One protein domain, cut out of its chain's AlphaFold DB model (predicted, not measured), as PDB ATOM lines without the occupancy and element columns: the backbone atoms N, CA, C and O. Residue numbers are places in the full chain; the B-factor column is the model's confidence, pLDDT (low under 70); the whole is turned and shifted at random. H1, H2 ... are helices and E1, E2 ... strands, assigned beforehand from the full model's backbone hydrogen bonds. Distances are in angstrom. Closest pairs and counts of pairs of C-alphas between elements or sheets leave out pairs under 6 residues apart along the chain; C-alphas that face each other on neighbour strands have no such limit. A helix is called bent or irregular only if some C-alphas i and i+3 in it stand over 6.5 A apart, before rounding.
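Overview. This is residues 208 to 361 of the 362 residues of an uncharacterized protein of Rhizopogon vinicolor AM-OR11-026 (UniProt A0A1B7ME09). A long, narrow ribbon of two antiparallel strands, E2 and E5, has the short strand E6 added along E5 and helix H5 over one face, while H2 only grazes it on the E2 side. E4 runs on into E5 almost in line and forms a small hairpin with E3; there the shape goes on as a looser end with H3 and H4, and H1 stands off the ribbon. The printed part has 154 residues with five named helices and six named strands, in the order H1 E1 H2 E2 H3 H4 E3 E4 E5 E6 H5, and its class is mixed, helices and strands. The sheets are E2 - E5 - E6 and E3 - E4, both antiparallel. The whole is loose, with a radius of gyration of the C-alphas of 18.6 A, and elongated, spanning 60 by 31 by 26 A.

Arrangement. In the larger sheet, E2, residues 256 to 264, and E5, residues 319 to 328, are antiparallel neighbours at 168 degrees; N 259 and O 325 are 2.8 A apart, within hydrogen-bond range, as are N 327 and O 257 at 2.9 A. E6, residues 344 to 346, is the antiparallel neighbour of E5 at 157 degrees, with N 324 and O 346 3.0 A apart; E5 and E6 form a hairpin. E2 and E6 are the edge strands. H5, residues 349 to 359, is on this sheet at a height over the sheet of 10.1 A. It lies over E5 and, only just, E6, on which 3 of its C-alphas fall, and runs along the strands, at 9 degrees to E5 on the local plane. Its C-alpha closest to E5 is that of Phe 349, 7.5 A from that of Ile 322. H2, residues 237 to 248, only grazes the sheet; its closest C-alphas to E2 are those of Glu 237 and Ile 261, 7.8 A apart. E1, residues 231 to 234, pairs with no named strand; its closest C-alpha to H2 is that of Ala 234, 4.9 A from that of Leu 240. E4, residues 314 to 317, runs on into E5 at 13 degrees across a break of 1 residue. It forms a hairpin with E3, residues 309 to 311, where N 309 and O 317 are 2.8 A apart. H3, residues 276 to 282, comes closest to E4 with the C-alphas of Pro 277 and His 314, 6.0 A apart. H4, residues 290 to 295, and E3 are near each other, with 6 pairs of C-alphas within 10 A. H1, residues 209 to 223, is not on the larger sheet; with residues 209 to 213 alone it only just touches H4, with 3 pairs of C-alphas within 8 A, the closest those of Val 209 and Phe 290 at 6.2 A, and the two are about perpendicular at 76 degrees. Every O i to N i+4 pair is within hydrogen-bond range in H2, H3 and H4, against 10 of 11 in H1 and 5 of 7 in H5.

Along the chain. E5 measures 26.8 A from C-alpha 319 at (156.755, 143.740, 142.456) to C-alpha 328, and E2 measures 26.0 A. H1 begins at C-alpha 209 at (144.689, 153.026, 137.660) and measures 20.4 A. H2 measures 16.1 A. H5 measures 16.3 A and ends at C-alpha 359 at (175.024, 163.441, 150.966); it is irregular, with C-alphas 350 and 353 7.2 A apart.

Size, cuts and confidence. The two C-alphas farthest apart are those of His 274 and Gly 332, at 61.0 A. The printed part has no cut. The links E2 to H3, H4 to E3 and E5 to E6 are long. Residues 220 to 226, of which 220 to 223 belong to H1, stand free. The mean pLDDT of the printed part is 73.4; 59 residues are under 70, namely 208 to 233, 285 to 288, 290, 300 to 306 and 341 to 361.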
ATOM      1  N   GLU A 208     144.699 151.152 133.798       46.53
ATOM      2  CA  GLU A 208     145.459 152.417 133.917       46.53
ATOM      3  C   GLU A 208     145.537 153.009 135.331       46.53
ATOM      4  O   GLU A 208     146.424 153.819 135.599       46.53
ATOM      5  N   VAL A 209     144.687 152.557 136.260       47.38
ATOM      6  CA  VAL A 209     144.689 153.026 137.660       47.38
ATOM      7  C   VAL A 209     146.045 152.827 138.360       47.38
ATOM      8  O   VAL A 209     146.454 153.735 139.081       47.38
ATOM      9  N   PRO A 210     146.802 151.727 138.147       52.25
ATOM     10  CA  PRO A 210     148.101 151.572 138.801       52.25
ATOM     11  C   PRO A 210     149.154 152.579 138.322       52.25
ATOM     12  O   PRO A 210     149.959 153.028 139.128       52.25
ATOM     13  N   PHE A 211     149.157 152.958 137.038       50.69
ATOM     14  CA  PHE A 211     150.213 153.805 136.469       50.69
ATOM     15  C   PHE A 211     149.985 155.294 136.720       50.69
ATOM     16  O   PHE A 211     150.920 155.969 137.132       50.69
ATOM     17  N   GLN A 212     148.762 155.802 136.529       51.03
ATOM     18  CA  GLN A 212     148.454 157.226 136.746       51.03
ATOM     19  C   GLN A 212     148.638 157.642 138.210       51.03
ATOM     20  O   GLN A 212     149.026 158.765 138.511       51.03
ATOM     21  N   GLU A 213     148.384 156.728 139.141       53.41
ATOM     22  CA  GLU A 213     148.436 157.029 140.572       53.41
ATOM     23  C   GLU A 213     149.794 156.694 141.174       53.41
ATOM     24  O   GLU A 213     150.201 157.315 142.150       53.41
ATOM     25  N   MET A 214     150.545 155.781 140.552       54.94
ATOM     26  CA  MET A 214     151.978 155.657 140.789       54.94
ATOM     27  C   MET A 214     152.712 156.908 140.302       54.94
ATOM     28  O   MET A 214     153.519 157.441 141.057       54.94
ATOM     29  N   ASP A 215     152.387 157.415 139.108       55.19
ATOM     30  CA  ASP A 215     152.871 158.710 138.620       55.19
ATOM     31  C   ASP A 215     152.501 159.813 139.615       55.19
ATOM     32  O   ASP A 215     153.392 160.449 140.155       55.19
ATOM     33  N   ARG A 216     151.232 159.919 140.028       56.06
ATOM     34  CA  ARG A 216     150.804 160.885 141.051       56.06
ATOM     35  C   ARG A 216     151.518 160.719 142.398       56.06
ATOM     36  O   ARG A 216     151.885 161.718 143.008       56.06
ATOM     37  N   ALA A 217     151.698 159.501 142.904       54.75
ATOM     38  CA  ALA A 217     152.388 159.244 144.168       54.75
ATOM     39  C   ALA A 217     153.871 159.616 144.078       54.75
ATOM     40  O   ALA A 217     154.420 160.180 145.026       54.75
ATOM     41  N   PHE A 218     154.498 159.354 142.930       57.44
ATOM     42  CA  PHE A 218     155.838 159.822 142.622       57.44
ATOM     43  C   PHE A 218     155.874 161.341 142.511       57.44
ATOM     44  O   PHE A 218     156.659 161.951 143.223       57.44
ATOM     45  N   THR A 219     154.988 161.972 141.744       57.09
ATOM     46  CA  THR A 219     154.852 163.431 141.664       57.09
ATOM     47  C   THR A 219     154.686 164.036 143.048       57.09
ATOM     48  O   THR A 219     155.377 164.993 143.350       57.09
ATOM     49  N   MET A 220     153.847 163.475 143.924       58.75
ATOM     50  CA  MET A 220     153.673 163.956 145.301       58.75
ATOM     51  C   MET A 220     154.941 163.777 146.144       58.75
ATOM     52  O   MET A 220     155.347 164.713 146.824       58.75
ATOM     53  N   ALA A 221     155.594 162.612 146.083       58.12
ATOM     54  CA  ALA A 221     156.851 162.365 146.796       58.12
ATOM     55  C   ALA A 221     158.011 163.229 146.267       58.12
ATOM     56  O   ALA A 221     158.931 163.567 147.009       58.12
ATOM     57  N   PHE A 222     157.970 163.586 144.984       57.50
ATOM     58  CA  PHE A 222     158.956 164.423 144.316       57.50
ATOM     59  C   PHE A 222     158.588 165.910 144.340       57.50
ATOM     60  O   PHE A 222     159.462 166.731 144.099       57.50
ATOM     61  N   HIS A 223     157.344 166.286 144.648       57.25
ATOM     62  CA  HIS A 223     156.908 167.682 144.792       57.25
ATOM     63  C   HIS A 223     157.600 168.348 145.988       57.25
ATOM     64  O   HIS A 223     157.827 169.554 145.993       57.25
ATOM     65  N   ASP A 224     157.999 167.553 146.982       55.38
ATOM     66  CA  ASP A 224     158.846 168.008 148.086       55.38
ATOM     67  C   ASP A 224     160.316 168.216 147.666       55.38
ATOM     68  O   ASP A 224     161.103 168.807 148.410       55.38
ATOM     69  N   LEU A 225     160.711 167.765 146.469       51.16
ATOM     70  CA  LEU A 225     162.008 168.076 145.879       51.16
ATOM     71  C   LEU A 225     161.887 169.373 145.070       51.16
ATOM     72  O   LEU A 225     161.084 169.477 144.149       51.16
ATOM     73  N   LEU A 226     162.720 170.362 145.393       48.41
ATOM     74  CA  LEU A 226     162.734 171.704 144.787       48.41
ATOM     75  C   LEU A 226     163.276 171.728 143.336       48.41
ATOM     76  O   LEU A 226     164.037 172.628 142.983       48.41
ATOM     77  N   TYR A 227     162.949 170.736 142.506       55.75
ATOM     78  CA  TYR A 227     163.482 170.587 141.149       55.75
ATOM     79  C   TYR A 227     162.371 170.499 140.105       55.75
ATOM     80  O   TYR A 227     161.322 169.908 140.346       55.75
ATOM     81  N   GLU A 228     162.642 171.060 138.927       55.66
ATOM     82  CA  GLU A 228     161.777 170.968 137.751       55.66
ATOM     83  C   GLU A 228     161.650 169.494 137.317       55.66
ATOM     84  O   GLU A 228     162.644 168.755 137.228       55.66
ATOM     85  N   GLN A 229     160.404 169.036 137.174       59.12
ATOM     86  CA  GLN A 229     160.067 167.629 136.970       59.12
ATOM     87  C   GLN A 229     159.745 167.368 135.500       59.12
ATOM     88  O   GLN A 229     158.618 167.580 135.069       59.12
ATOM     89  N   ASP A 230     160.717 166.824 134.776       65.19
ATOM     90  CA  ASP A 230     160.456 166.088 133.540       65.19
ATOM     91  C   ASP A 230     160.429 164.592 133.853       65.19
ATOM     92  O   ASP A 230     161.403 164.054 134.402       65.19
ATOM     93  N   THR A 231     159.306 163.940 133.528       62.41
ATOM     94  CA  THR A 231     159.106 162.495 133.695       62.41
ATOM     95  C   THR A 231     159.375 161.774 132.380       62.41
ATOM     96  O   THR A 231     158.660 161.960 131.395       62.41
ATOM     97  N   ILE A 232     160.383 160.898 132.371       67.50
ATOM     98  CA  ILE A 232     160.698 160.040 131.220       67.50
ATOM     99  C   ILE A 232     160.195 158.623 131.494       67.50
ATOM    100  O   ILE A 232     160.586 157.997 132.480       67.50
ATOM    101  N   LEU A 233     159.352 158.112 130.593       69.00
ATOM    102  CA  LEU A 233     158.820 156.749 130.633       69.00
ATOM    103  C   LEU A 233     159.390 155.904 129.481       69.00
ATOM    104  O   LEU A 233     159.518 156.367 128.338       69.00
ATOM    105  N   ALA A 234     159.711 154.646 129.777       73.94
ATOM    106  CA  ALA A 234     160.194 153.671 128.802       73.94
ATOM    107  C   ALA A 234     159.733 152.249 129.145       73.94
ATOM    108  O   ALA A 234     159.376 151.958 130.292       73.94
ATOM    109  N   THR A 235     159.720 151.378 128.133       70.69
ATOM    110  CA  THR A 235     159.238 149.992 128.259       70.69
ATOM    111  C   THR A 235     160.307 149.019 128.746       70.69
ATOM    112  O   THR A 235     159.989 148.028 129.409       70.69
ATOM    113  N   ASP A 236     161.567 149.330 128.465       84.06
ATOM    114  CA  ASP A 236     162.730 148.613 128.959       84.06
ATOM    115  C   ASP A 236     163.829 149.581 129.413       84.06
ATOM    116  O   ASP A 236     163.746 150.802 129.254       84.06
ATOM    117  N   GLU A 237     164.844 149.008 130.051       84.81
ATOM    118  CA  GLU A 237     165.924 149.765 130.660       84.81
ATOM    119  C   GLU A 237     166.811 150.472 129.627       84.81
ATOM    120  O   GLU A 237     167.170 151.627 129.836       84.81
ATOM    121  N   GLU A 238     167.104 149.835 128.492       88.19
ATOM    122  CA  GLU A 238     167.946 150.417 127.443       88.19
ATOM    123  C   GLU A 238     167.252 151.628 126.813       88.19
ATOM    124  O   GLU A 238     167.845 152.703 126.709       88.19
ATOM    125  N   GLU A 239     165.969 151.491 126.466       86.25
ATOM    126  CA  GLU A 239     165.165 152.597 125.942       86.25
ATOM    127  C   GLU A 239     165.120 153.774 126.933       86.25
ATOM    128  O   GLU A 239     165.246 154.932 126.516       86.25
ATOM    129  N   LEU A 240     164.989 153.499 128.240       86.81
ATOM    130  CA  LEU A 240     165.028 154.548 129.259       86.81
ATOM    131  C   LEU A 240     166.355 155.295 129.216       86.81
ATOM    132  O   LEU A 240     166.357 156.522 129.157       86.81
ATOM    133  N   PHE A 241     167.471 154.569 129.263       89.38
ATOM    134  CA  PHE A 241     168.790 155.184 129.314       89.38
ATOM    135  C   PHE A 241     169.080 155.995 128.059       89.38
ATOM    136  O   PHE A 241     169.589 157.103 128.182       89.38
ATOM    137  N   GLN A 242     168.680 155.531 126.875       90.12
ATOM    138  CA  GLN A 242     168.837 156.309 125.641       90.12
ATOM    139  C   GLN A 242     168.054 157.628 125.688       90.12
ATOM    140  O   GLN A 242     168.600 158.688 125.364       90.12
ATOM    141  N   LYS A 243     166.791 157.595 126.139       88.88
ATOM    142  CA  LYS A 243     165.983 158.816 126.308       88.88
ATOM    143  C   LYS A 243     166.587 159.742 127.359       88.88
ATOM    144  O   LYS A 243     166.709 160.937 127.117       88.88
ATOM    145  N   LEU A 244     167.005 159.187 128.492       90.06
ATOM    146  CA  LEU A 244     167.572 159.936 129.606       90.06
ATOM    147  C   LEU A 244     168.912 160.586 129.240       90.06
ATOM    148  O   LEU A 244     169.111 161.756 129.541       90.06
ATOM    149  N   ILE A 245     169.794 159.872 128.532       91.25
ATOM    150  CA  ILE A 245     171.041 160.415 127.970       91.25
ATOM    151  C   ILE A 245     170.727 161.576 127.033       91.25
ATOM    152  O   ILE A 245     171.319 162.649 127.161       91.25
ATOM    153  N   SER A 246     169.775 161.384 126.115       90.12
ATOM    154  CA  SER A 246     169.382 162.442 125.188       90.12
ATOM    155  C   SER A 246     168.804 163.662 125.902       90.12
ATOM    156  O   SER A 246     168.977 164.765 125.391       90.12
ATOM    157  N   GLU A 247     168.097 163.482 127.016       89.81
ATOM    158  CA  GLU A 247     167.463 164.584 127.736       89.81
ATOM    159  C   GLU A 247     168.459 165.323 128.631       89.81
ATOM    160  O   GLU A 247     168.581 166.541 128.542       89.81
ATOM    161  N   VAL A 248     169.274 164.605 129.405       89.81
ATOM    162  CA  VAL A 248     170.324 165.208 130.242       89.81
ATOM    163  C   VAL A 248     171.335 165.987 129.398       89.81
ATOM    164  O   VAL A 248     171.775 167.060 129.806       89.81
ATOM    165  N   ALA A 249     171.647 165.523 128.182       89.94
ATOM    166  CA  ALA A 249     172.519 166.252 127.261       89.94
ATOM    167  C   ALA A 249     171.959 167.622 126.825       89.94
ATOM    168  O   ALA A 249     172.739 168.513 126.480       89.94
ATOM    169  N   LYS A 250     170.632 167.812 126.837       90.50
ATOM    170  CA  LYS A 250     169.985 169.103 126.531       90.50
ATOM    171  C   LYS A 250     170.002 170.064 127.722       90.50
ATOM    172  O   LYS A 250     169.876 171.266 127.507       90.50
ATOM    173  N   HIS A 251     170.189 169.542 128.935       87.12
ATOM    174  CA  HIS A 251     170.026 170.262 130.197       87.12
ATOM    175  C   HIS A 251     171.287 170.167 131.079       87.12
ATOM    176  O   HIS A 251     171.302 169.451 132.086       87.12
ATOM    177  N   PRO A 252     172.378 170.881 130.735       88.25
ATOM    178  CA  PRO A 252     173.630 170.855 131.504       88.25
ATOM    179  C   PRO A 252     173.499 171.373 132.953       88.25
ATOM    180  O   PRO A 252     174.393 171.138 133.777       88.25
ATOM    181  N   GLU A 253     172.410 172.079 133.265       87.25
ATOM    182  CA  GLU A 253     172.008 172.543 134.595       87.25
ATOM    183  C   GLU A 253     171.477 171.432 135.514       87.25
ATOM    184  O   GLU A 253     171.336 171.656 136.717       87.25
ATOM    185  N   VAL A 254     171.203 170.231 134.990       86.31
ATOM    186  CA  VAL A 254     170.732 169.103 135.801       86.31
ATOM    187  C   VAL A 254     171.815 168.691 136.800       86.31
ATOM    188  O   VAL A 254     172.906 168.252 136.436       86.31
ATOM    189  N   VAL A 255     171.487 168.810 138.088       87.25
ATOM    190  CA  VAL A 255     172.372 168.448 139.211       87.25
ATOM    191  C   VAL A 255     172.049 167.090 139.835       87.25
ATOM    192  O   VAL A 255     172.852 166.553 140.596       87.25
ATOM    193  N   LEU A 256     170.870 166.538 139.543       86.06
ATOM    194  CA  LEU A 256     170.379 165.287 140.114       86.06
ATOM    195  C   LEU A 256     169.532 164.538 139.085       86.06
ATOM    196  O   LEU A 256     168.547 165.073 138.561       86.06
ATOM    197  N   VAL A 257     169.883 163.275 138.871       87.94
ATOM    198  CA  VAL A 257     169.088 162.323 138.096       87.94
ATOM    199  C   VAL A 257     168.738 161.155 139.003       87.94
ATOM    200  O   VAL A 257     169.623 160.531 139.592       87.94
ATOM    201  N   VAL A 258     167.442 160.862 139.113       85.88
ATOM    202  CA  VAL A 258     166.933 159.693 139.834       85.88
ATOM    203  C   VAL A 258     166.187 158.812 138.846       85.88
ATOM    204  O   VAL A 258     165.193 159.226 138.247       85.88
ATOM    205  N   VAL A 259     166.668 157.583 138.698       87.12
ATOM    206  CA  VAL A 259     166.009 156.533 137.927       87.12
ATOM    207  C   VAL A 259     165.407 155.527 138.894       87.12
ATOM    208  O   VAL A 259     166.113 154.988 139.751       87.12
ATOM    209  N   VAL A 260     164.111 155.264 138.737       84.06
ATOM    210  CA  VAL A 260     163.376 154.237 139.480       84.06
ATOM    211  C   VAL A 260     163.021 153.109 138.520       84.06
ATOM    212  O   VAL A 260     162.246 153.294 137.583       84.06
ATOM    213  N   ILE A 261     163.591 151.931 138.752       85.25
ATOM    214  CA  ILE A 261     163.333 150.732 137.956       85.25
ATOM    215  C   ILE A 261     162.429 149.812 138.762       85.25
ATOM    216  O   ILE A 261     162.838 149.289 139.799       85.25
ATOM    217  N   ILE A 262     161.206 149.601 138.286       84.06
ATOM    218  CA  ILE A 262     160.242 148.696 138.911       84.06
ATOM    219  C   ILE A 262     160.173 147.433 138.063       84.06
ATOM    220  O   ILE A 262     159.770 147.471 136.898       84.06
ATOM    221  N   LYS A 263     160.578 146.309 138.658       85.75
ATOM    222  CA  LYS A 263     160.519 144.992 138.023       85.75
ATOM    223  C   LYS A 263     159.344 144.221 138.594       85.75
ATOM    224  O   LYS A 263     159.281 143.969 139.799       85.75
ATOM    225  N   GLU A 264     158.420 143.827 137.729       86.31
ATOM    226  CA  GLU A 264     157.350 142.902 138.097       86.31
ATOM    227  C   GLU A 264     157.904 141.472 138.175       86.31
ATOM    228  O   GLU A 264     158.712 141.056 137.347       86.31
ATOM    229  N   GLU A 265     157.478 140.696 139.172       87.81
ATOM    230  CA  GLU A 265     157.848 139.279 139.298       87.81
ATOM    231  C   GLU A 265     157.233 138.430 138.191       87.81
ATOM    232  O   GLU A 265     157.809 137.441 137.741       87.81
ATOM    233  N   SER A 266     156.052 138.836 137.741       85.12
ATOM    234  CA  SER A 266     155.360 138.242 136.614       85.12
ATOM    235  C   SER A 266     154.677 139.349 135.826       85.12
ATOM    236  O   SER A 266     154.091 140.220 136.470       85.12
ATOM    237  N   PRO A 267     154.663 139.279 134.486       80.94
ATOM    238  CA  PRO A 267     153.972 140.270 133.674       80.94
ATOM    239  C   PRO A 267     152.503 140.334 134.071       80.94
ATOM    240  O   PRO A 267     151.880 139.278 134.265       80.94
ATOM    241  N   TYR A 268     151.951 141.545 134.146       81.31
ATOM    242  CA  TYR A 268     150.516 141.723 134.315       81.31
ATOM    243  C   TYR A 268     149.721 140.854 133.331       81.31
ATOM    244  O   TYR A 268     150.003 140.775 132.130       81.31
ATOM    245  N   ARG A 269     148.685 140.205 133.856       82.44
ATOM    246  CA  ARG A 269     147.684 139.499 133.065       82.44
ATOM    247  C   ARG A 269     146.332 139.998 133.502       82.44
ATOM    248  O   ARG A 269     146.029 139.918 134.681       82.44
ATOM    249  N   SER A 270     145.512 140.441 132.563       81.06
ATOM    250  CA  SER A 270     144.132 140.784 132.877       81.06
ATOM    251  C   SER A 270     143.358 139.563 133.388       81.06
ATOM    252  O   SER A 270     143.668 138.422 133.010       81.06
ATOM    253  N   PRO A 271     142.336 139.758 134.241       85.62
ATOM    254  CA  PRO A 271     141.412 138.691 134.582       85.62
ATOM    255  C   PRO A 271     140.820 138.063 133.325       85.62
ATOM    256  O   PRO A 271     140.411 138.766 132.401       85.62
ATOM    257  N   ALA A 272     140.749 136.733 133.297       85.81
ATOM    258  CA  ALA A 272     140.135 136.035 132.179       85.81
ATOM    259  C   ALA A 272     138.653 136.446 132.056       85.81
ATOM    260  O   ALA A 272     137.980 136.559 133.090       85.81
ATOM    261  N   PRO A 273     138.119 136.632 130.837       84.38
ATOM    262  CA  PRO A 273     136.699 136.901 130.645       84.38
ATOM    263  C   PRO A 273     135.833 135.868 131.374       84.38
ATOM    264  O   PRO A 273     136.125 134.673 131.331       84.38
ATOM    265  N   HIS A 274     134.787 136.338 132.059       87.19
ATOM    266  CA  HIS A 274     133.871 135.518 132.875       87.19
ATOM    267  C   HIS A 274     134.511 134.804 134.080       87.19
ATOM    268  O   HIS A 274     133.882 133.958 134.711       87.19
ATOM    269  N   SER A 275     135.759 135.122 134.431       87.88
ATOM    270  CA  SER A 275     136.321 134.679 135.708       87.88
ATOM    271  C   SER A 275     135.657 135.419 136.880       87.88
ATOM    272  O   SER A 275     135.195 136.548 136.703       87.88
ATOM    273  N   PRO A 276     135.641 134.855 138.103       89.75
ATOM    274  CA  PRO A 276     135.083 135.550 139.264       89.75
ATOM    275  C   PRO A 276     135.661 136.961 139.507       89.75
ATOM    276  O   PRO A 276     134.870 137.866 139.785       89.75
ATOM    277  N   PRO A 277     136.981 137.215 139.354       86.19
ATOM    278  CA  PRO A 277     137.520 138.572 139.435       86.19
ATOM    279  C   PRO A 277     136.992 139.488 138.324       86.19
ATOM    280  O   PRO A 277     136.598 140.614 138.612       86.19
ATOM    281  N   TRP A 278     136.915 138.999 137.077       85.31
ATOM    282  CA  TRP A 278     136.335 139.748 135.955       85.31
ATOM    283  C   TRP A 278     134.886 140.148 136.243       85.31
ATOM    284  O   TRP A 278     134.545 141.321 136.182       85.31
ATOM    285  N   GLU A 279     134.039 139.194 136.637       88.31
ATOM    286  CA  GLU A 279     132.636 139.469 136.957       88.31
ATOM    287  C   GLU A 279     132.471 140.405 138.154       88.31
ATOM    288  O   GLU A 279     131.542 141.207 138.181       88.31
ATOM    289  N   THR A 280     133.344 140.298 139.157       85.19
ATOM    290  CA  THR A 280     133.309 141.173 140.335       85.19
ATOM    291  C   THR A 280     133.599 142.617 139.952       85.19
ATOM    292  O   THR A 280     132.926 143.518 140.436       85.19
ATOM    293  N   LEU A 281     134.558 142.831 139.054       77.19
ATOM    294  CA  LEU A 281     134.969 144.164 138.625       77.19
ATOM    295  C   LEU A 281     134.013 144.750 137.587       77.19
ATOM    296  O   LEU A 281     133.691 145.927 137.660       77.19
ATOM    297  N   CYS A 282     133.478 143.930 136.679       79.19
ATOM    298  CA  CYS A 282     132.455 144.369 135.727       79.19
ATOM    299  C   CYS A 282     131.114 144.720 136.390       79.19
ATOM    300  O   CYS A 282     130.286 145.376 135.765       79.19
ATOM    301  N   LYS A 283     130.863 144.277 137.630       78.69
ATOM    302  CA  LYS A 283     129.678 144.691 138.404       78.69
ATOM    303  C   LYS A 283     129.795 146.113 138.945       78.69
ATOM    304  O   LYS A 283     128.765 146.728 139.219       78.69
ATOM    305  N   ASP A 284     131.011 146.632 139.100       71.44
ATOM    306  CA  ASP A 284     131.221 148.029 139.456       71.44
ATOM    307  C   ASP A 284     130.976 148.876 138.195       71.44
ATOM    308  O   ASP A 284     131.849 149.033 137.348       71.44
ATOM    309  N   ALA A 285     129.756 149.403 138.050       55.88
ATOM    310  CA  ALA A 285     129.366 150.254 136.916       55.88
ATOM    311  C   ALA A 285     130.128 151.596 136.873       55.88
ATOM    312  O   ALA A 285     130.073 152.324 135.883       55.88
ATOM    313  N   GLU A 286     130.829 151.939 137.953       67.62
ATOM    314  CA  GLU A 286     131.644 153.139 138.054       67.62
ATOM    315  C   GLU A 286     133.129 152.788 138.121       67.62
ATOM    316  O   GLU A 286     133.548 151.793 138.710       67.62
ATOM    317  N   TYR A 287     133.939 153.673 137.547       61.16
ATOM    318  CA  TYR A 287     135.386 153.614 137.655       61.16
ATOM    319  C   TYR A 287     135.781 153.658 139.128       61.16
ATOM    320  O   TYR A 287     135.488 154.629 139.828       61.16
ATOM    321  N   LEU A 288     136.463 152.612 139.595       66.81
ATOM    322  CA  LEU A 288     137.037 152.616 140.931       66.81
ATOM    323  C   LEU A 288     138.126 153.687 140.983       66.81
ATOM    324  O   LEU A 288     139.080 153.650 140.206       66.81
ATOM    325  N   SER A 289     137.987 154.639 141.907       72.88
ATOM    326  CA  SER A 289     139.106 155.508 142.261       72.88
ATOM    327  C   SER A 289     140.251 154.659 142.809       72.88
ATOM    328  O   SER A 289     140.030 153.563 143.329       72.88
ATOM    329  N   PHE A 290     141.472 155.179 142.743       66.25
ATOM    330  CA  PHE A 290     142.632 154.514 143.325       66.25
ATOM    331  C   PHE A 290     142.433 154.160 144.793       66.25
ATOM    332  O   PHE A 290     142.653 153.021 145.179       66.25
ATOM    333  N   ASP A 291     141.931 155.103 145.592       74.00
ATOM    334  CA  ASP A 291     141.672 154.868 147.012       74.00
ATOM    335  C   ASP A 291     140.687 153.711 147.221       74.00
ATOM    336  O   ASP A 291     140.893 152.869 148.095       74.00
ATOM    337  N   HIS A 292     139.648 153.615 146.383       79.56
ATOM    338  CA  HIS A 292     138.713 152.494 146.426       79.56
ATOM    339  C   HIS A 292     139.345 151.189 145.937       79.56
ATOM    340  O   HIS A 292     139.094 150.141 146.530       79.56
ATOM    341  N   PHE A 293     140.177 151.226 144.896       79.94
ATOM    342  CA  PHE A 293     140.910 150.056 144.418       79.94
ATOM    343  C   PHE A 293     141.880 149.531 145.486       79.94
ATOM    344  O   PHE A 293     141.847 148.350 145.823       79.94
ATOM    345  N   VAL A 294     142.680 150.412 146.090       77.94
ATOM    346  CA  VAL A 294     143.618 150.090 147.173       77.94
ATOM    347  C   VAL A 294     142.882 149.570 148.403       77.94
ATOM    348  O   VAL A 294     143.326 148.598 149.013       77.94
ATOM    349  N   ALA A 295     141.730 150.150 148.746       82.12
ATOM    350  CA  ALA A 295     140.893 149.643 149.830       82.12
ATOM    351  C   ALA A 295     140.374 148.217 149.564       82.12
ATOM    352  O   ALA A 295     140.145 147.470 150.515       82.12
ATOM    353  N   LYS A 296     140.222 147.822 148.291       83.88
ATOM    354  CA  LYS A 296     139.851 146.459 147.884       83.88
ATOM    355  C   LYS A 296     141.036 145.482 147.840       83.88
ATOM    356  O   LYS A 296     140.790 144.287 147.679       83.88
ATOM    357  N   ILE A 297     142.286 145.941 147.991       84.94
ATOM    358  CA  ILE A 297     143.453 145.049 148.045       84.94
ATOM    359  C   ILE A 297     143.372 144.182 149.304       84.94
ATOM    360  O   ILE A 297     143.290 144.671 150.435       84.94
ATOM    361  N   GLU A 298     143.414 142.873 149.099       85.94
ATOM    362  CA  GLU A 298     143.375 141.876 150.157       85.94
ATOM    363  C   GLU A 298     144.605 142.030 151.069       85.94
ATOM    364  O   GLU A 298     145.750 141.975 150.626       85.94
ATOM    365  N   GLY A 299     144.373 142.244 152.369       80.50
ATOM    366  CA  GLY A 299     145.453 142.411 153.351       80.50
ATOM    367  C   GLY A 299     146.095 143.806 153.396       80.50
ATOM    368  O   GLY A 299     147.194 143.939 153.938       80.50
ATOM    369  N   SER A 300     145.414 144.839 152.887       65.25
ATOM    370  CA  SER A 300     145.888 146.233 152.765       65.25
ATOM    371  C   SER A 300     146.200 146.987 154.071       65.25
ATOM    372  O   SER A 300     146.629 148.141 154.009       65.25
ATOM    373  N   GLN A 301     146.038 146.375 155.252       61.81
ATOM    374  CA  GLN A 301     146.403 147.032 156.518       61.81
ATOM    375  C   GLN A 301     147.913 147.292 156.637       61.81
ATOM    376  O   GLN A 301     148.308 148.262 157.276       61.81
ATOM    377  N   ASP A 302     148.734 146.501 155.944       59.66
ATOM    378  CA  ASP A 302     150.173 146.716 155.816       59.66
ATOM    379  C   ASP A 302     150.493 147.104 154.368       59.66
ATOM    380  O   ASP A 302     150.529 146.248 153.483       59.66
ATOM    381  N   ARG A 303     150.731 148.400 154.122       57.44
ATOM    382  CA  ARG A 303     151.072 149.009 152.813       57.44
ATOM    383  C   ARG A 303     152.457 148.600 152.285       57.44
ATOM    384  O   ARG A 303     153.215 149.426 151.780       57.44
ATOM    385  N   VAL A 304     152.847 147.345 152.457       59.75
ATOM    386  CA  VAL A 304     154.166 146.872 152.056       59.75
ATOM    387  C   VAL A 304     154.094 146.443 150.595       59.75
ATOM    388  O   VAL A 304     153.461 145.444 150.266       59.75
ATOM    389  N   LEU A 305     154.798 147.180 149.729       66.44
ATOM    390  CA  LEU A 305     154.950 146.902 148.290       66.44
ATOM    391  C   LEU A 305     155.537 145.510 147.979       66.44
ATOM    392  O   LEU A 305     155.562 145.096 146.828       66.44
ATOM    393  N   SER A 306     156.007 144.777 148.995       69.12
ATOM    394  CA  SER A 306     156.488 143.400 148.864       69.12
ATOM    395  C   SER A 306     155.369 142.365 148.733       69.12
ATOM    396  O   SER A 306     155.647 141.202 148.434       69.12
ATOM    397  N   ARG A 307     154.108 142.745 148.983       80.62
ATOM    398  CA  ARG A 307     152.960 141.851 148.809       80.62
ATOM    399  C   ARG A 307     152.335 142.036 147.425       80.62
ATOM    400  O   ARG A 307     152.252 143.166 146.946       80.62
ATOM    401  N   PRO A 308     151.855 140.950 146.793       86.94
ATOM    402  CA  PRO A 308     151.071 141.075 145.575       86.94
ATOM    403  C   PRO A 308     149.802 141.893 145.838       86.94
ATOM    404  O   PRO A 308     149.116 141.676 146.837       86.94
ATOM    405  N   ALA A 309     149.467 142.796 144.921       87.12
ATOM    406  CA  ALA A 309     148.190 143.494 144.917       87.12
ATOM    407  C   ALA A 309     147.104 142.522 144.437       87.12
ATOM    408  O   ALA A 309     146.921 142.329 143.236       87.12
ATOM    409  N   VAL A 310     146.422 141.863 145.376       89.62
ATOM    410  CA  VAL A 310     145.338 140.920 145.073       89.62
ATOM    411  C   VAL A 310     143.991 141.598 145.299       89.62
ATOM    412  O   VAL A 310     143.748 142.113 146.385       89.62
ATOM    413  N   VAL A 311     143.110 141.594 144.295       86.44
ATOM    414  CA  VAL A 311     141.716 142.051 144.431       86.44
ATOM    415  C   VAL A 311     140.798 140.993 143.843       86.44
ATOM    416  O   VAL A 311     140.984 140.583 142.694       86.44
ATOM    417  N   ALA A 312     139.801 140.570 144.622       88.06
ATOM    418  CA  ALA A 312     138.846 139.529 144.242       88.06
ATOM    419  C   ALA A 312     139.535 138.219 143.806       88.06
ATOM    420  O   ALA A 312     139.105 137.569 142.854       88.06
ATOM    421  N   GLY A 313     140.632 137.849 144.476       89.31
ATOM    422  CA  GLY A 313     141.437 136.663 144.168       89.31
ATOM    423  C   GLY A 313     142.306 136.761 142.907       89.31
ATOM    424  O   GLY A 313     142.921 135.767 142.521       89.31
ATOM    425  N   HIS A 314     142.374 137.923 142.250       89.94
ATOM    426  CA  HIS A 314     143.255 138.157 141.107       89.94
ATOM    427  C   HIS A 314     144.475 138.988 141.493       89.94
ATOM    428  O   HIS A 314     144.328 140.049 142.094       89.94
ATOM    429  N   THR A 315     145.666 138.527 141.108       90.81
ATOM    430  CA  THR A 315     146.922 139.259 141.299       90.81
ATOM    431  C   THR A 315     147.125 140.272 140.180       90.81
ATOM    432  O   THR A 315     147.414 139.897 139.048       90.81
ATOM    433  N   TRP A 316     147.028 141.549 140.525       85.94
ATOM    434  CA  TRP A 316     147.172 142.677 139.608       85.94
ATOM    435  C   TRP A 316     148.608 143.086 139.377       85.94
ATOM    436  O   TRP A 316     148.995 143.453 138.281       85.94
ATOM    437  N   CYS A 317     149.404 143.056 140.429       85.94
ATOM    438  CA  CYS A 317     150.812 143.365 140.335       85.94
ATOM    439  C   CYS A 317     151.516 142.632 141.462       85.94
ATOM    440  O   CYS A 317     151.000 142.529 142.579       85.94
ATOM    441  N   LYS A 318     152.699 142.112 141.165       87.06
ATOM    442  CA  LYS A 318     153.623 141.615 142.171       87.06
ATOM    443  C   LYS A 318     154.979 142.191 141.831       87.06
ATOM    444  O   LYS A 318     155.547 141.848 140.800       87.06
ATOM    445  N   ILE A 319     155.467 143.092 142.670       86.38
ATOM    446  CA  ILE A 319     156.755 143.740 142.456       86.38
ATOM    447  C   ILE A 319     157.848 142.773 142.924       86.38
ATOM    448  O   ILE A 319     157.871 142.389 144.091       86.38
ATOM    449  N   ALA A 320     158.736 142.369 142.013       87.75
ATOM    450  CA  ALA A 320     159.919 141.574 142.342       87.75
ATOM    451  C   ALA A 320     161.001 142.436 142.988       87.75
ATOM    452  O   ALA A 320     161.575 142.060 144.010       87.75
ATOM    453  N   SER A 321     161.285 143.590 142.388       86.81
ATOM    454  CA  SER A 321     162.257 144.539 142.918       86.81
ATOM    455  C   SER A 321     161.916 145.968 142.517       86.81
ATOM    456  O   SER A 321     161.273 146.224 141.498       86.81
ATOM    457  N   ILE A 322     162.372 146.901 143.349       85.00
ATOM    458  CA  ILE A 322     162.450 148.315 143.008       85.00
ATOM    459  C   ILE A 322     163.911 148.711 143.174       85.00
ATOM    460  O   ILE A 322     164.461 148.630 144.274       85.00
ATOM    461  N   GLU A 323     164.546 149.084 142.073       87.62
ATOM    462  CA  GLU A 323     165.940 149.501 142.033       87.62
ATOM    463  C   GLU A 323     166.001 151.005 141.801       87.62
ATOM    464  O   GLU A 323     165.270 151.553 140.975       87.62
ATOM    465  N   TYR A 324     166.892 151.673 142.524       84.81
ATOM    466  CA  TYR A 324     167.136 153.095 142.354       84.81
ATOM    467  C   TYR A 324     168.557 153.306 141.867       84.81
ATOM    468  O   TYR A 324     169.505 152.758 142.442       84.81
ATOM    469  N   LYS A 325     168.700 154.141 140.843       87.50
ATOM    470  CA  LYS A 325     169.994 154.634 140.383       87.50
ATOM    471  C   LYS A 325     169.991 156.148 140.497       87.50
ATOM    472  O   LYS A 325     169.089 156.807 139.980       87.50
ATOM    473  N   VAL A 326     170.960 156.679 141.234       86.69
ATOM    474  CA  VAL A 326     171.057 158.112 141.511       86.69
ATOM    475  C   VAL A 326     172.408 158.624 141.042       86.69
ATOM    476  O   VAL A 326     173.448 158.089 141.429       86.69
ATOM    477  N   TRP A 327     172.369 159.691 140.250       88.94
ATOM    478  CA  TRP A 327     173.539 160.462 139.854       88.94
ATOM    479  C   TRP A 327     173.414 161.865 140.416       88.94
ATOM    480  O   TRP A 327     172.376 162.513 140.266       88.94
ATOM    481  N   VAL A 328     174.482 162.329 141.054       86.50
ATOM    482  CA  VAL A 328     174.586 163.679 141.603       86.50
ATOM    483  C   VAL A 328     175.774 164.345 140.934       86.50
ATOM    484  O   VAL A 328     176.874 163.796 140.947       86.50
ATOM    485  N   LYS A 329     175.549 165.518 140.351       86.12
ATOM    486  CA  LYS A 329     176.625 166.364 139.842       86.12
ATOM    487  C   LYS A 329     177.328 167.019 141.029       86.12
ATOM    488  O   LYS A 329     176.646 167.644 141.844       86.12
ATOM    489  N   ALA A 330     178.648 166.882 141.144       80.75
ATOM    490  CA  ALA A 330     179.386 167.642 142.148       80.75
ATOM    491  C   ALA A 330     179.530 169.111 141.714       80.75
ATOM    492  O   ALA A 330     179.449 169.446 140.528       80.75
ATOM    493  N   ASP A 331     179.726 170.006 142.679       77.25
ATOM    494  CA  ASP A 331     179.839 171.437 142.402       77.25
ATOM    495  C   ASP A 331     181.064 171.734 141.522       77.25
ATOM    496  O   ASP A 331     182.207 171.522 141.923       77.25
ATOM    497  N   GLY A 332     180.818 172.267 140.323       74.19
ATOM    498  CA  GLY A 332     181.865 172.621 139.358       74.19
ATOM    499  C   GLY A 332     182.322 171.487 138.434       74.19
ATOM    500  O   GLY A 332     183.191 171.737 137.599       74.19
ATOM    501  N   ASP A 333     181.730 170.294 138.539       75.00
ATOM    502  CA  ASP A 333     182.060 169.145 137.689       75.00
ATOM    503  C   ASP A 333     181.394 169.191 136.302       75.00
ATOM    504  O   ASP A 333     180.476 169.977 136.019       75.00
ATOM    505  N   GLU A 334     181.878 168.306 135.425       81.81
ATOM    506  CA  GLU A 334     181.302 168.025 134.110       81.81
ATOM    507  C   GLU A 334     179.820 167.589 134.203       81.81
ATOM    508  O   GLU A 334     179.331 167.210 135.273       81.81
ATOM    509  N   PRO A 335     179.047 167.695 133.103       83.31
ATOM    510  CA  PRO A 335     177.676 167.185 133.045       83.31
ATOM    511  C   PRO A 335     177.578 165.720 133.493       83.31
ATOM    512  O   PRO A 335     178.524 164.954 133.324       83.31
ATOM    513  N   ILE A 336     176.423 165.327 134.039       85.19
ATOM    514  CA  ILE A 336     176.191 163.948 134.491       85.19
ATOM    515  C   ILE A 336     176.384 162.984 133.315       85.19
ATOM    516  O   ILE A 336     175.616 163.009 132.353       85.19
ATOM    517  N   ASP A 337     177.384 162.111 133.427       86.19
ATOM    518  CA  ASP A 337     177.602 161.010 132.497       86.19
ATOM    519  C   ASP A 337     176.823 159.774 132.966       86.19
ATOM    520  O   ASP A 337     177.162 159.130 133.958       86.19
ATOM    521  N   LEU A 338     175.750 159.455 132.244       87.00
ATOM    522  CA  LEU A 338     174.904 158.290 132.510       87.00
ATOM    523  C   LEU A 338     175.458 156.994 131.901       87.00
ATOM    524  O   LEU A 338     174.974 155.914 132.241       87.00
ATOM    525  N   VAL A 339     176.441 157.092 130.999       84.44
ATOM    526  CA  VAL A 339     177.129 155.935 130.409       84.44
ATOM    527  C   VAL A 339     178.124 155.370 131.412       84.44
ATOM    528  O   VAL A 339     178.289 154.153 131.508       84.44
ATOM    529  N   ASN A 340     178.757 156.244 132.194       77.44
ATOM    530  CA  ASN A 340     179.620 155.807 133.269       77.44
ATOM    531  C   ASN A 340     178.773 155.290 134.447       77.44
ATOM    532  O   ASN A 340     177.995 156.012 135.072       77.44
ATOM    533  N   HIS A 341     178.900 153.996 134.743       61.78
ATOM    534  CA  HIS A 341     178.067 153.278 135.714       61.78
ATOM    535  C   HIS A 341     178.369 153.609 137.187       61.78
ATOM    536  O   HIS A 341     177.929 152.876 138.072       61.78
ATOM    537  N   ASP A 342     179.044 154.721 137.478       65.75
ATOM    538  CA  ASP A 342     179.385 155.181 138.834       65.75
ATOM    539  C   ASP A 342     178.163 155.698 139.630       65.75
ATOM    540  O   ASP A 342     178.289 156.404 140.632       65.75
ATOM    541  N   ALA A 343     176.953 155.332 139.204       67.00
ATOM    542  CA  ALA A 343     175.716 155.629 139.901       67.00
ATOM    543  C   ALA A 343     175.717 155.001 141.298       67.00
ATOM    544  O   ALA A 343     176.024 153.814 141.471       67.00
ATOM    545  N   VAL A 344     175.244 155.753 142.293       67.38
ATOM    546  CA  VAL A 344     174.911 155.148 143.583       67.38
ATOM    547  C   VAL A 344     173.677 154.277 143.364       67.38
ATOM    548  O   VAL A 344     172.584 154.770 143.076       67.38
ATOM    549  N   THR A 345     173.866 152.965 143.471       59.19
ATOM    550  CA  THR A 345     172.805 151.965 143.344       59.19
ATOM    551  C   THR A 345     172.273 151.594 144.723       59.19
ATOM    552  O   THR A 345     173.018 151.177 145.610       59.19
ATOM    553  N   GLY A 346     170.964 151.758 144.918       56.97
ATOM    554  CA  GLY A 346     170.267 151.414 146.157       56.97
ATOM    555  C   GLY A 346     169.131 150.427 145.906       56.97
ATOM    556  O   GLY A 346     168.398 150.556 144.929       56.97
ATOM    557  N   VAL A 347     168.959 149.451 146.805       50.31
ATOM    558  CA  VAL A 347     167.956 148.367 146.673       50.31
ATOM    559  C   VAL A 347     166.768 148.532 147.641       50.31
ATOM    560  O   VAL A 347     165.957 147.625 147.786       50.31
ATOM    561  N   HIS A 348     166.642 149.660 148.358       49.97
ATOM    562  CA  HIS A 348     165.587 149.815 149.374       49.97
ATOM    563  C   HIS A 348     165.017 151.241 149.473       49.97
ATOM    564  O   HIS A 348     165.714 152.182 149.854       49.97
ATOM    565  N   PHE A 349     163.709 151.366 149.213       43.84
ATOM    566  CA  PHE A 349     162.944 152.624 149.172       43.84
ATOM    567  C   PHE A 349     163.039 153.471 150.451       43.84
ATOM    568  O   PHE A 349     163.090 154.694 150.387       43.84
ATOM    569  N   GLN A 350     163.115 152.834 151.625       49.12
ATOM    570  CA  GLN A 350     163.085 153.545 152.910       49.12
ATOM    571  C   GLN A 350     164.358 154.346 153.224       49.12
ATOM    572  O   GLN A 350     164.307 155.244 154.059       49.12
ATOM    573  N   ASN A 351     165.479 154.080 152.545       46.59
ATOM    574  CA  ASN A 351     166.762 154.700 152.887       46.59
ATOM    575  C   ASN A 351     167.212 155.783 151.906       46.59
ATOM    576  O   ASN A 351     168.172 156.484 152.209       46.59
ATOM    577  N   ILE A 352     166.554 155.956 150.756       48.25
ATOM    578  CA  ILE A 352     167.093 156.842 149.718       48.25
ATOM    579  C   ILE A 352     166.928 158.320 150.061       48.25
ATOM    580  O   ILE A 352     167.862 159.086 149.876       48.25
ATOM    581  N   PHE A 353     165.804 158.714 150.664       48.81
ATOM    582  CA  PHE A 353     165.627 160.082 151.161       48.81
ATOM    583  C   PHE A 353     166.563 160.381 152.334       48.81
ATOM    584  O   PHE A 353     167.069 161.491 152.449       48.81
ATOM    585  N   HIS A 354     166.860 159.372 153.159       45.47
ATOM    586  CA  HIS A 354     167.861 159.493 154.215       45.47
ATOM    587  C   HIS A 354     169.271 159.649 153.622       45.47
ATOM    588  O   HIS A 354     170.042 160.478 154.086       45.47
ATOM    589  N   TYR A 355     169.590 158.917 152.553       44.31
ATOM    590  CA  TYR A 355     170.881 158.985 151.869       44.31
ATOM    591  C   TYR A 355     171.072 160.300 151.098       44.31
ATOM    592  O   TYR A 355     172.122 160.916 151.219       44.31
ATOM    593  N   ILE A 356     170.044 160.772 150.382       46.25
ATOM    594  CA  ILE A 356     170.033 162.068 149.676       46.25
ATOM    595  C   ILE A 356     170.124 163.232 150.671       46.25
ATOM    596  O   ILE A 356     170.795 164.226 150.396       46.25
ATOM    597  N   ALA A 357     169.486 163.115 151.840       44.16
ATOM    598  CA  ALA A 357     169.664 164.086 152.913       44.16
ATOM    599  C   ALA A 357     171.107 164.059 153.447       44.16
ATOM    600  O   ALA A 357     171.715 165.109 153.609       44.16
ATOM    601  N   LEU A 358     171.691 162.879 153.668       39.31
ATOM    602  CA  LEU A 358     173.041 162.751 154.225       39.31
ATOM    603  C   LEU A 358     174.154 163.205 153.267       39.31
ATOM    604  O   LEU A 358     175.136 163.774 153.737       39.31
ATOM    605  N   THR A 359     174.010 163.021 151.952       41.12
ATOM    606  CA  THR A 359     175.024 163.441 150.966       41.12
ATOM    607  C   THR A 359     175.038 164.944 150.680       41.12
ATOM    608  O   THR A 359     175.977 165.416 150.051       41.12
ATOM    609  N   LYS A 360     174.048 165.714 151.156       37.75
ATOM    610  CA  LYS A 360     174.036 167.189 151.067       37.75
ATOM    611  C   LYS A 360     174.441 167.914 152.351       37.75
ATOM    612  O   LYS A 360     174.496 169.142 152.352       37.75
ATOM    613  N   PHE A 361     174.722 167.186 153.432       29.64
ATOM    614  CA  PHE A 361     175.112 167.769 154.722       29.64
ATOM    615  C   PHE A 361     176.561 167.471 155.144       29.64
ATOM    616  O   PHE A 361     176.907 167.744 156.295       29.64
TER     617      PHE A 361